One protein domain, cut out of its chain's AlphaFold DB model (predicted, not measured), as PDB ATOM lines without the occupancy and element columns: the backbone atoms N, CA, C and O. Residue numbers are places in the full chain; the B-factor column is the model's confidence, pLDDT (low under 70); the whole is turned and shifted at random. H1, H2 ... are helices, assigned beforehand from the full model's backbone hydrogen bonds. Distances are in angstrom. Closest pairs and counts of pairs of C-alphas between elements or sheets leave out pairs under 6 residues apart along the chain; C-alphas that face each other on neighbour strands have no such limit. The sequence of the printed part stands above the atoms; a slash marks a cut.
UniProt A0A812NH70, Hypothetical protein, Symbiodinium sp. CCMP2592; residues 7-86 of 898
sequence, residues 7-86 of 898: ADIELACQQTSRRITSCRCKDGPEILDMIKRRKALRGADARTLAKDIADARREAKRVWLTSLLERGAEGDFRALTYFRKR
ATOM      1  N   ALA A   7      69.783 140.531 168.539       55.50
ATOM      2  CA  ALA A   7      71.208 140.394 168.255       55.50
ATOM      3  C   ALA A   7      72.082 141.298 169.144       55.50
ATOM      4  O   ALA A   7      73.150 140.866 169.567       55.50
ATOM      5  N   ASP A   8      71.630 142.505 169.501       55.44
ATOM      6  CA  ASP A   8      72.354 143.399 170.417       55.44
ATOM      7  C   ASP A   8      72.340 142.861 171.852       55.44
ATOM      8  O   ASP A   8      73.346 142.920 172.562       55.44
ATOM      9  N   ILE A   9      71.213 142.272 172.268       53.84
ATOM     10  CA  ILE A   9      71.078 141.594 173.563       53.84
ATOM     11  C   ILE A   9      71.939 140.328 173.589       53.84
ATOM     12  O   ILE A   9      72.648 140.094 174.564       53.84
ATOM     13  N   GLU A  10      71.934 139.526 172.524       51.28
ATOM     14  CA  GLU A  10      72.800 138.352 172.394       51.28
ATOM     15  C   GLU A  10      74.281 138.733 172.373       51.28
ATOM     16  O   GLU A  10      75.081 138.074 173.037       51.28
ATOM     17  N   LEU A  11      74.657 139.816 171.691       57.62
ATOM     18  CA  LEU A  11      76.023 140.335 171.671       57.62
ATOM     19  C   LEU A  11      76.447 140.828 173.061       57.62
ATOM     20  O   LEU A  11      77.531 140.474 173.528       57.62
ATOM     21  N   ALA A  12      75.591 141.574 173.764       53.41
ATOM     22  CA  ALA A  12      75.836 142.006 175.139       53.41
ATOM     23  C   ALA A  12      75.941 140.807 176.100       53.41
ATOM     24  O   ALA A  12      76.850 140.745 176.934       53.41
ATOM     25  N   CYS A  13      75.072 139.804 175.946       53.91
ATOM     26  CA  CYS A  13      75.139 138.540 176.675       53.91
ATOM     27  C   CYS A  13      76.440 137.788 176.372       53.91
ATOM     28  O   CYS A  13      77.120 137.387 177.303       53.91
ATOM     29  N   GLN A  14      76.873 137.669 175.115       56.22
ATOM     30  CA  GLN A  14      78.145 137.027 174.754       56.22
ATOM     31  C   GLN A  14      79.366 137.788 175.299       56.22
ATOM     32  O   GLN A  14      80.335 137.172 175.753       56.22
ATOM     33  N   GLN A  15      79.323 139.124 175.302       56.09
ATOM     34  CA  GLN A  15      80.384 139.970 175.854       56.09
ATOM     35  C   GLN A  15      80.488 139.856 177.385       56.09
ATOM     36  O   GLN A  15      81.596 139.940 177.934       56.09
ATOM     37  N   THR A  16      79.363 139.611 178.067       51.34
ATOM     38  CA  THR A  16      79.263 139.518 179.536       51.34
ATOM     39  C   THR A  16      79.346 138.078 180.070       51.34
ATOM     40  O   THR A  16      79.883 137.859 181.160       51.34
ATOM     41  N   SER A  17      78.929 137.069 179.299       50.75
ATOM     42  CA  SER A  17      78.959 135.640 179.639       50.75
ATOM     43  C   SER A  17      80.258 134.979 179.156       50.75
ATOM     44  O   SER A  17      80.294 134.159 178.234       50.75
ATOM     45  N   ARG A  18      81.393 135.324 179.769       54.12
ATOM     46  CA  ARG A  18      82.675 134.700 179.396       54.12
ATOM     47  C   ARG A  18      82.792 133.294 179.984       54.12
ATOM     48  O   ARG A  18      83.051 133.131 181.181       54.12
ATOM     49  N   ARG A  19      82.714 132.256 179.137       48.16
ATOM     50  CA  ARG A  19      83.140 130.897 179.518       48.16
ATOM     51  C   ARG A  19      84.601 130.967 179.969       48.16
ATOM     52  O   ARG A  19      85.450 131.533 179.284       48.16
ATOM     53  N   ILE A  20      84.895 130.432 181.154       53.59
ATOM     54  CA  ILE A  20      86.208 130.571 181.796       53.59
ATOM     55  C   ILE A  20      87.295 129.978 180.890       53.59
ATOM     56  O   ILE A  20      87.402 128.759 180.746       53.59
ATOM     57  N   THR A  21      88.129 130.832 180.298       55.78
ATOM     58  CA  THR A  21      89.257 130.399 179.475       55.78
ATOM     59  C   THR A  21      90.348 129.790 180.355       55.78
ATOM     60  O   THR A  21      90.708 130.303 181.416       55.78
ATOM     61  N   SER A  22      90.864 128.633 179.935       59.19
ATOM     62  CA  SER A  22      91.930 127.930 180.651       59.19
ATOM     63  C   SER A  22      93.189 128.797 180.737       59.19
ATOM     64  O   SER A  22      93.702 129.235 179.714       59.19
ATOM     65  N   CYS A  23      93.757 128.941 181.937       71.00
ATOM     66  CA  CYS A  23      95.036 129.627 182.139       71.00
ATOM     67  C   CYS A  23      96.245 128.872 181.563       71.00
ATOM     68  O   CYS A  23      97.334 129.427 181.588       71.00
ATOM     69  N   ARG A  24      96.099 127.624 181.085       73.38
ATOM     70  CA  ARG A  24      97.205 126.840 180.501       73.38
ATOM     71  C   ARG A  24      97.788 127.538 179.271       73.38
ATOM     72  O   ARG A  24      97.033 127.965 178.402       73.38
ATOM     73  N   CYS A  25      99.117 127.573 179.191       78.31
ATOM     74  CA  CYS A  25      99.829 127.975 177.981       78.31
ATOM     75  C   CYS A  25      99.413 127.053 176.827       78.31
ATOM     76  O   CYS A  25      99.419 125.829 176.987       78.31
ATOM     77  N   LYS A  26      99.039 127.642 175.694       81.25
ATOM     78  CA  LYS A  26      98.742 126.933 174.448       81.25
ATOM     79  C   LYS A  26      99.703 127.428 173.376       81.25
ATOM     80  O   LYS A  26     100.083 128.596 173.408       81.25
ATOM     81  N   ASP A  27     100.081 126.544 172.462       85.69
ATOM     82  CA  ASP A  27     100.862 126.937 171.292       85.69
ATOM     83  C   ASP A  27      99.992 127.834 170.395       85.69
ATOM     84  O   ASP A  27      98.820 127.530 170.155       85.69
ATOM     85  N   GLY A  28     100.557 128.960 169.956       84.94
ATOM     86  CA  GLY A  28      99.902 129.874 169.019       84.94
ATOM     87  C   GLY A  28      99.830 129.295 167.599       84.94
ATOM     88  O   GLY A  28     100.512 128.309 167.306       84.94
ATOM     89  N   PRO A  29      99.036 129.906 166.703       85.25
ATOM     90  CA  PRO A  29      98.870 129.434 165.327       85.25
ATOM     91  C   PRO A  29     100.202 129.354 164.563       85.25
ATOM     92  O   PRO A  29     100.428 128.371 163.866       85.25
ATOM     93  N   GLU A  30     101.118 130.302 164.778       86.31
ATOM     94  CA  GLU A  30     102.459 130.306 164.170       86.31
ATOM     95  C   GLU A  30     103.306 129.099 164.604       86.31
ATOM     96  O   GLU A  30     103.862 128.389 163.769       86.31
ATOM     97  N   ILE A  31     103.348 128.797 165.907       88.31
ATOM     98  CA  ILE A  31     104.082 127.636 166.442       88.31
ATOM     99  C   ILE A  31     103.468 126.332 165.916       88.31
ATOM    100  O   ILE A  31     104.189 125.393 165.577       88.31
ATOM    101  N   LEU A  32     102.135 126.259 165.831       88.62
ATOM    102  CA  LEU A  32     101.433 125.104 165.270       88.62
ATOM    103  C   LEU A  32     101.755 124.909 163.782       88.62
ATOM    104  O   LEU A  32     101.912 123.766 163.349       88.62
ATOM    105  N   ASP A  33     101.898 125.993 163.020       89.69
ATOM    106  CA  ASP A  33     102.297 125.942 161.613       89.69
ATOM    107  C   ASP A  33     103.758 125.497 161.445       89.69
ATOM    108  O   ASP A  33     104.043 124.578 160.676       89.69
ATOM    109  N   MET A  34     104.681 126.021 162.260       87.50
ATOM    110  CA  MET A  34     106.072 125.546 162.292       87.50
ATOM    111  C   MET A  34     106.159 124.051 162.630       87.50
ATOM    112  O   MET A  34     106.937 123.318 162.018       87.50
ATOM    113  N   ILE A  35     105.334 123.560 163.565       86.75
ATOM    114  CA  ILE A  35     105.255 122.130 163.905       86.75
ATOM    115  C   ILE A  35     104.769 121.303 162.710       86.75
ATOM    116  O   ILE A  35     105.294 120.210 162.487       86.75
ATOM    117  N   LYS A  36     103.790 121.799 161.943       89.50
ATOM    118  CA  LYS A  36     103.335 121.140 160.708       89.50
ATOM    119  C   LYS A  36     104.458 121.090 159.668       89.50
ATOM    120  O   LYS A  36     104.744 120.003 159.174       89.50
ATOM    121  N   ARG A  37     105.155 122.205 159.415       86.88
ATOM    122  CA  ARG A  37     106.294 122.273 158.473       86.88
ATOM    123  C   ARG A  37     107.440 121.350 158.883       86.88
ATOM    124  O   ARG A  37     107.952 120.595 158.065       86.88
ATOM    125  N   ARG A  38     107.777 121.305 160.176       89.50
ATOM    126  CA  ARG A  38     108.810 120.409 160.718       89.50
ATOM    127  C   ARG A  38     108.496 118.931 160.495       89.50
ATOM    128  O   ARG A  38     109.429 118.149 160.347       89.50
ATOM    129  N   LYS A  39     107.219 118.525 160.485       88.00
ATOM    130  CA  LYS A  39     106.827 117.129 160.208       88.00
ATOM    131  C   LYS A  39     107.098 116.708 158.758       88.00
ATOM    132  O   LYS A  39     107.233 115.513 158.520       88.00
ATOM    133  N   ALA A  40     107.181 117.659 157.829       87.94
ATOM    134  CA  ALA A  40     107.451 117.404 156.415       87.94
ATOM    135  C   ALA A  40     108.954 117.379 156.063       87.94
ATOM    136  O   ALA A  40     109.312 116.968 154.965       87.94
ATOM    137  N   LEU A  41     109.839 117.791 156.981       87.44
ATOM    138  CA  LEU A  41     111.284 117.921 156.750       87.44
ATOM    139  C   LEU A  41     112.085 116.789 157.419       87.44
ATOM    140  O   LEU A  41     111.678 116.242 158.448       87.44
ATOM    141  N   ARG A  42     113.268 116.468 156.877       84.44
ATOM    142  CA  ARG A  42     114.247 115.531 157.468       84.44
ATOM    143  C   ARG A  42     115.659 116.136 157.455       84.44
ATOM    144  O   ARG A  42     115.906 117.117 156.769       84.44
ATOM    145  N   GLY A  43     116.588 115.569 158.228       83.75
ATOM    146  CA  GLY A  43     118.001 115.975 158.199       83.75
ATOM    147  C   GLY A  43     118.324 117.259 158.979       83.75
ATOM    148  O   GLY A  43     117.840 117.456 160.096       83.75
ATOM    149  N   ALA A  44     119.214 118.099 158.438       77.94
ATOM    150  CA  ALA A  44     119.698 119.320 159.091       77.94
ATOM    151  C   ALA A  44     118.592 120.375 159.266       77.94
ATOM    152  O   ALA A  44     118.412 120.877 160.373       77.94
ATOM    153  N   ASP A  45     117.772 120.599 158.241       80.56
ATOM    154  CA  ASP A  45     116.700 121.604 158.258       80.56
ATOM    155  C   ASP A  45     115.624 121.291 159.302       80.56
ATOM    156  O   ASP A  45     115.123 122.172 160.003       80.56
ATOM    157  N   ALA A  46     115.329 120.001 159.500       83.38
ATOM    158  CA  ALA A  46     114.429 119.550 160.557       83.38
ATOM    159  C   ALA A  46     114.985 119.817 161.969       83.38
ATOM    160  O   ALA A  46     114.201 120.016 162.900       83.38
ATOM    161  N   ARG A  47     116.317 119.811 162.147       81.25
ATOM    162  CA  ARG A  47     116.977 120.126 163.427       81.25
ATOM    163  C   ARG A  47     116.990 121.630 163.690       81.25
ATOM    164  O   ARG A  47     116.674 122.030 164.809       81.25
ATOM    165  N   THR A  48     117.283 122.441 162.677       86.19
ATOM    166  CA  THR A  48     117.249 123.910 162.770       86.19
ATOM    167  C   THR A  48     115.844 124.391 163.120       86.19
ATOM    168  O   THR A  48     115.651 125.017 164.159       86.19
ATOM    169  N   LEU A  49     114.827 123.943 162.375       88.38
ATOM    170  CA  LEU A  49     113.440 124.323 162.645       88.38
ATOM    171  C   LEU A  49     112.940 123.806 164.008       88.38
ATOM    172  O   LEU A  49     112.111 124.442 164.655       88.38
ATOM    173  N   ALA A  50     113.449 122.668 164.497       85.81
ATOM    174  CA  ALA A  50     113.142 122.194 165.848       85.81
ATOM    175  C   ALA A  50     113.729 123.103 166.944       85.81
ATOM    176  O   ALA A  50     113.082 123.292 167.980       85.81
ATOM    177  N   LYS A  51     114.920 123.675 166.719       89.00
ATOM    178  CA  LYS A  51     115.522 124.680 167.604       89.00
ATOM    179  C   LYS A  51     114.688 125.962 167.602       89.00
ATOM    180  O   LYS A  51     114.314 126.422 168.679       89.00
ATOM    181  N   ASP A  52     114.278 126.434 166.428       88.50
ATOM    182  CA  ASP A  52     113.443 127.633 166.288       88.50
ATOM    183  C   ASP A  52     112.076 127.460 166.968       88.50
ATOM    184  O   ASP A  52     111.622 128.338 167.700       88.50
ATOM    185  N   ILE A  53     111.441 126.284 166.836       88.50
ATOM    186  CA  ILE A  53     110.207 125.943 167.572       88.50
ATOM    187  C   ILE A  53     110.443 125.982 169.090       88.50
ATOM    188  O   ILE A  53     109.576 126.432 169.846       88.50
ATOM    189  N   ALA A  54     111.586 125.483 169.570       83.12
ATOM    190  CA  ALA A  54     111.911 125.482 170.994       83.12
ATOM    191  C   ALA A  54     112.167 126.899 171.536       83.12
ATOM    192  O   ALA A  54     111.782 127.193 172.673       83.12
ATOM    193  N   ASP A  55     112.776 127.773 170.736       84.19
ATOM    194  CA  ASP A  55     113.012 129.180 171.065       84.19
ATOM    195  C   ASP A  55     111.701 129.977 171.059       84.19
ATOM    196  O   ASP A  55     111.365 130.607 172.067       84.19
ATOM    197  N   ALA A  56     110.876 129.822 170.020       86.25
ATOM    198  CA  ALA A  56     109.547 130.427 169.936       86.25
ATOM    199  C   ALA A  56     108.636 129.987 171.097       86.25
ATOM    200  O   ALA A  56     107.965 130.808 171.724       86.25
ATOM    201  N   ARG A  57     108.657 128.698 171.475       86.19
ATOM    202  CA  ARG A  57     107.929 128.202 172.659       86.19
ATOM    203  C   ARG A  57     108.460 128.781 173.963       86.19
ATOM    204  O   ARG A  57     107.669 129.049 174.871       86.19
ATOM    205  N   ARG A  58     109.779 128.945 174.105       78.19
ATOM    206  CA  ARG A  58     110.381 129.566 175.297       78.19
ATOM    207  C   ARG A  58     109.934 131.013 175.444       78.19
ATOM    208  O   ARG A  58     109.586 131.407 176.561       78.19
ATOM    209  N   GLU A  59     109.894 131.752 174.343       81.50
ATOM    210  CA  GLU A  59     109.476 133.149 174.318       81.50
ATOM    211  C   GLU A  59     107.968 133.306 174.545       81.50
ATOM    212  O   GLU A  59     107.556 133.996 175.477       81.50
ATOM    213  N   ALA A  60     107.132 132.547 173.829       83.62
ATOM    214  CA  ALA A  60     105.684 132.532 174.047       83.62
ATOM    215  C   ALA A  60     105.326 132.170 175.498       83.62
ATOM    216  O   ALA A  60     104.475 132.803 176.126       83.62
ATOM    217  N   LYS A  61     106.031 131.193 176.088       78.62
ATOM    218  CA  LYS A  61     105.868 130.832 177.501       78.62
ATOM    219  C   LYS A  61     106.341 131.938 178.444       78.62
ATOM    220  O   LYS A  61     105.779 132.065 179.528       78.62
ATOM    221  N   ARG A  62     107.369 132.715 178.085       74.56
ATOM    222  CA  ARG A  62     107.826 133.875 178.867       74.56
ATOM    223  C   ARG A  62     106.740 134.947 178.893       74.56
ATOM    224  O   ARG A  62     106.314 135.308 179.985       74.56
ATOM    225  N   VAL A  63     106.246 135.360 177.727       81.06
ATOM    226  CA  VAL A  63     105.186 136.370 177.579       81.06
ATOM    227  C   VAL A  63     103.901 135.938 178.289       81.06
ATOM    228  O   VAL A  63     103.363 136.680 179.110       81.06
ATOM    229  N   TRP A  64     103.450 134.699 178.062       83.44
ATOM    230  CA  TRP A  64     102.274 134.145 178.739       83.44
ATOM    231  C   TRP A  64     102.433 134.137 180.265       83.44
ATOM    232  O   TRP A  64     101.487 134.452 180.984       83.44
ATOM    233  N   LEU A  65     103.619 133.793 180.777       75.19
ATOM    234  CA  LEU A  65     103.880 133.745 182.214       75.19
ATOM    235  C   LEU A  65     103.866 135.143 182.843       75.19
ATOM    236  O   LEU A  65     103.301 135.298 183.923       75.19
ATOM    237  N   THR A  66     104.457 136.132 182.169       75.50
ATOM    238  CA  THR A  66     104.420 137.542 182.584       75.50
ATOM    239  C   THR A  66     102.978 138.041 182.644       75.50
ATOM    240  O   THR A  66     102.533 138.451 183.710       75.50
ATOM    241  N   SER A  67     102.204 137.848 181.572       81.31
ATOM    242  CA  SER A  67     100.779 138.208 181.531       81.31
ATOM    243  C   SER A  67      99.954 137.493 182.610       81.31
ATOM    244  O   SER A  67      99.051 138.066 183.222       81.31
ATOM    245  N   LEU A  68     100.239 136.215 182.885       77.94
ATOM    246  CA  LEU A  68      99.553 135.476 183.943       77.94
ATOM    247  C   LEU A  68      99.878 136.056 185.329       77.94
ATOM    248  O   LEU A  68      99.004 136.121 186.187       77.94
ATOM    249  N   LEU A  69     101.115 136.488 185.562       69.12
ATOM    250  CA  LEU A  69     101.539 137.073 186.835       69.12
ATOM    251  C   LEU A  69     101.015 138.497 187.022       69.12
ATOM    252  O   LEU A  69     100.586 138.816 188.127       69.12
ATOM    253  N   GLU A  70     100.959 139.292 185.957       73.25
ATOM    254  CA  GLU A  70     100.321 140.614 185.934       73.25
ATOM    255  C   GLU A  70      98.849 140.518 186.313       73.25
ATOM    256  O   GLU A  70      98.430 141.129 187.294       73.25
ATOM    257  N   ARG A  71      98.103 139.623 185.656       74.31
ATOM    258  CA  ARG A  71      96.716 139.331 186.035       74.31
ATOM    259  C   ARG A  71      96.607 138.893 187.492       74.31
ATOM    260  O   ARG A  71      95.738 139.358 188.221       74.31
ATOM    261  N   GLY A  72      97.505 138.022 187.958       69.38
ATOM    262  CA  GLY A  72      97.553 137.616 189.365       69.38
ATOM    263  C   GLY A  72      97.813 138.783 190.329       69.38
ATOM    264  O   GLY A  72      97.221 138.826 191.407       69.38
ATOM    265  N   ALA A  73      98.656 139.740 189.943       61.72
ATOM    266  CA  ALA A  73      98.960 140.948 190.707       61.72
ATOM    267  C   ALA A  73      97.800 141.959 190.703       61.72
ATOM    268  O   ALA A  73      97.613 142.669 191.691       61.72
ATOM    269  N   GLU A  74      97.001 141.991 189.638       69.31
ATOM    270  CA  GLU A  74      95.731 142.727 189.537       69.31
ATOM    271  C   GLU A  74      94.585 142.056 190.312       69.31
ATOM    272  O   GLU A  74      93.507 142.624 190.464       69.31
ATOM    273  N   GLY A  75      94.825 140.861 190.861       55.88
ATOM    274  CA  GLY A  75      93.858 140.136 191.680       55.88
ATOM    275  C   GLY A  75      93.071 139.059 190.932       55.88
ATOM    276  O   GLY A  75      92.098 138.541 191.486       55.88
ATOM    277  N   ASP A  76      93.489 138.657 189.726       67.81
ATOM    278  CA  ASP A  76      92.947 137.480 189.040       67.81
ATOM    279  C   ASP A  76      93.285 136.209 189.834       67.81
ATOM    280  O   ASP A  76      94.363 135.605 189.747       67.81
ATOM    281  N   PHE A  77      92.305 135.760 190.614       63.75
ATOM    282  CA  PHE A  77      92.393 134.546 191.411       63.75
ATOM    283  C   PHE A  77      92.695 133.297 190.566       63.75
ATOM    284  O   PHE A  77      93.270 132.334 191.080       63.75
ATOM    285  N   ARG A  78      92.346 133.277 189.272       68.69
ATOM    286  CA  ARG A  78      92.565 132.120 188.386       68.69
ATOM    287  C   ARG A  78      94.040 131.946 188.071       68.69
ATOM    288  O   ARG A  78      94.552 130.830 188.176       68.69
ATOM    289  N   ALA A  79      94.724 133.043 187.762       71.44
ATOM    290  CA  ALA A  79      96.163 133.060 187.555       71.44
ATOM    291  C   ALA A  79      96.921 132.553 188.789       71.44
ATOM    292  O   ALA A  79      97.777 131.673 188.701       71.44
ATOM    293  N   LEU A  80      96.522 133.017 189.970       66.38
ATOM    294  CA  LEU A  80      97.108 132.586 191.240       66.38
ATOM    295  C   LEU A  80      96.810 131.116 191.553       66.38
ATOM    296  O   LEU A  80      97.689 130.371 191.990       66.38
ATOM    297  N   THR A  81      95.582 130.670 191.284       65.94
ATOM    298  CA  THR A  81      95.185 129.265 191.439       65.94
ATOM    299  C   THR A  81      95.963 128.365 190.487       65.94
ATOM    300  O   THR A  81      96.331 127.258 190.870       65.94
ATOM    301  N   TYR A  82      96.258 128.830 189.272       70.75
ATOM    302  CA  TYR A  82      97.107 128.113 188.328       70.75
ATOM    303  C   TYR A  82      98.514 127.886 188.899       70.75
ATOM    304  O   TYR A  82      98.998 126.754 188.880       70.75
ATOM    305  N   PHE A  83      99.134 128.910 189.497       66.31
ATOM    306  CA  PHE A  83     100.432 128.757 190.167       66.31
ATOM    307  C   PHE A  83     100.377 127.836 191.391       66.31
ATOM    308  O   PHE A  83     101.327 127.100 191.663       66.31
ATOM    309  N   ARG A  84      99.243 127.822 192.100       64.19
ATOM    310  CA  ARG A  84      99.006 126.954 193.260       64.19
ATOM    311  C   ARG A  84      98.764 125.484 192.880       64.19
ATOM    312  O   ARG A  84      99.161 124.584 193.622       64.19
ATOM    313  N   LYS A  85      98.157 125.228 191.714       59.72
ATOM    314  CA  LYS A  85      97.617 123.926 191.259       59.72
ATOM    315  C   LYS A  85      98.633 122.800 191.016       59.72
ATOM    316  O   LYS A  85      98.227 121.731 190.577       59.72
ATOM    317  N   ARG A  86      99.925 122.986 191.309       47.88
ATOM    318  CA  ARG A  86     100.930 121.906 191.216       47.88
ATOM    319  C   ARG A  86     101.333 121.302 192.568       47.88
ATOM    320  O   ARG A  86     101.893 120.217 192.575       47.88
TER     321      ARG A  86
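This is residues 7 to 86 of the 898 residues of the protein "Hypothetical protein" of Symbiodinium sp. CCMP2592 (UniProt A0A812NH70). What shape do these atoms make? A helical hairpin, with the long helix H3 and the shorter H2 folded back beside part of it, makes most of the body; the short helix H4 turns off near the other end of H3, and H1 sticks out alone beyond a long link, with residues 7 to 19 standing free. What is it made of? The 80 printed residues hold four named helices, in the order H1, H2, H3, H4, and no named strand, and the class is all helix. How spread out is it? It is only just extended, close to loose, with a radius of gyration of the C-alphas of 17.8 A, and its spans of 53 by 36 by 18 A make it only just flat.

Where does the first helix lie? H1 is residues 7 to 16, 13.9 A from first to last C-alpha, and C-alpha 7 is at (71.208, 140.394, 168.255). Which helices follow? H2 is residues 29 to 40, 17.3 A long, and H3 is residues 44 to 73, 43.6 A long, from C-alpha 44 at (119.698, 119.320, 159.091). Where is the last one? H4 is residues 77 to 84, 10.2 A long, with C-alpha 84 at (99.006, 126.954, 193.260).

Does H1 meet another helix? H1 touches no helix; it is apart from H2, H3 and H4. How do H2 and H3 stand? They touch and form a helical hairpin, at a shallow tilt of 21 degrees, opposite ways. H3 touches H2 with residues 46 to 57 alone, and the closest C-alphas, those of Arg 38 and Ala 46, are 5.7 A apart. What of H4? H3 touches it with residues 68 to 72 alone, at a steep tilt of 57 degrees, opposite ways, and the closest C-alphas, those of Gly 72 and Ala 79, are 5.1 A apart; H2 and H4 are apart. What do the backbones show? In H1, H3 and H4 every O i to N i+4 pair is within hydrogen-bond range, and in H2 7 of 8 are.

How large is it? The two C-alphas farthest apart, those of Ile 9 and Gly 43, are 55.6 A apart; without the free residues 7 to 19 the body spans 47 by 21 by 19 A. Which links are long? H1 to H2, residues 17 to 28, is a long link, while H2 to H3 and H3 to H4 are tight; the printed part has no cut. Where is confidence low? The mean pLDDT of the printed part is 73.7, and 30 residues are under 70, among them residues 7 to 22 and 72 to 78.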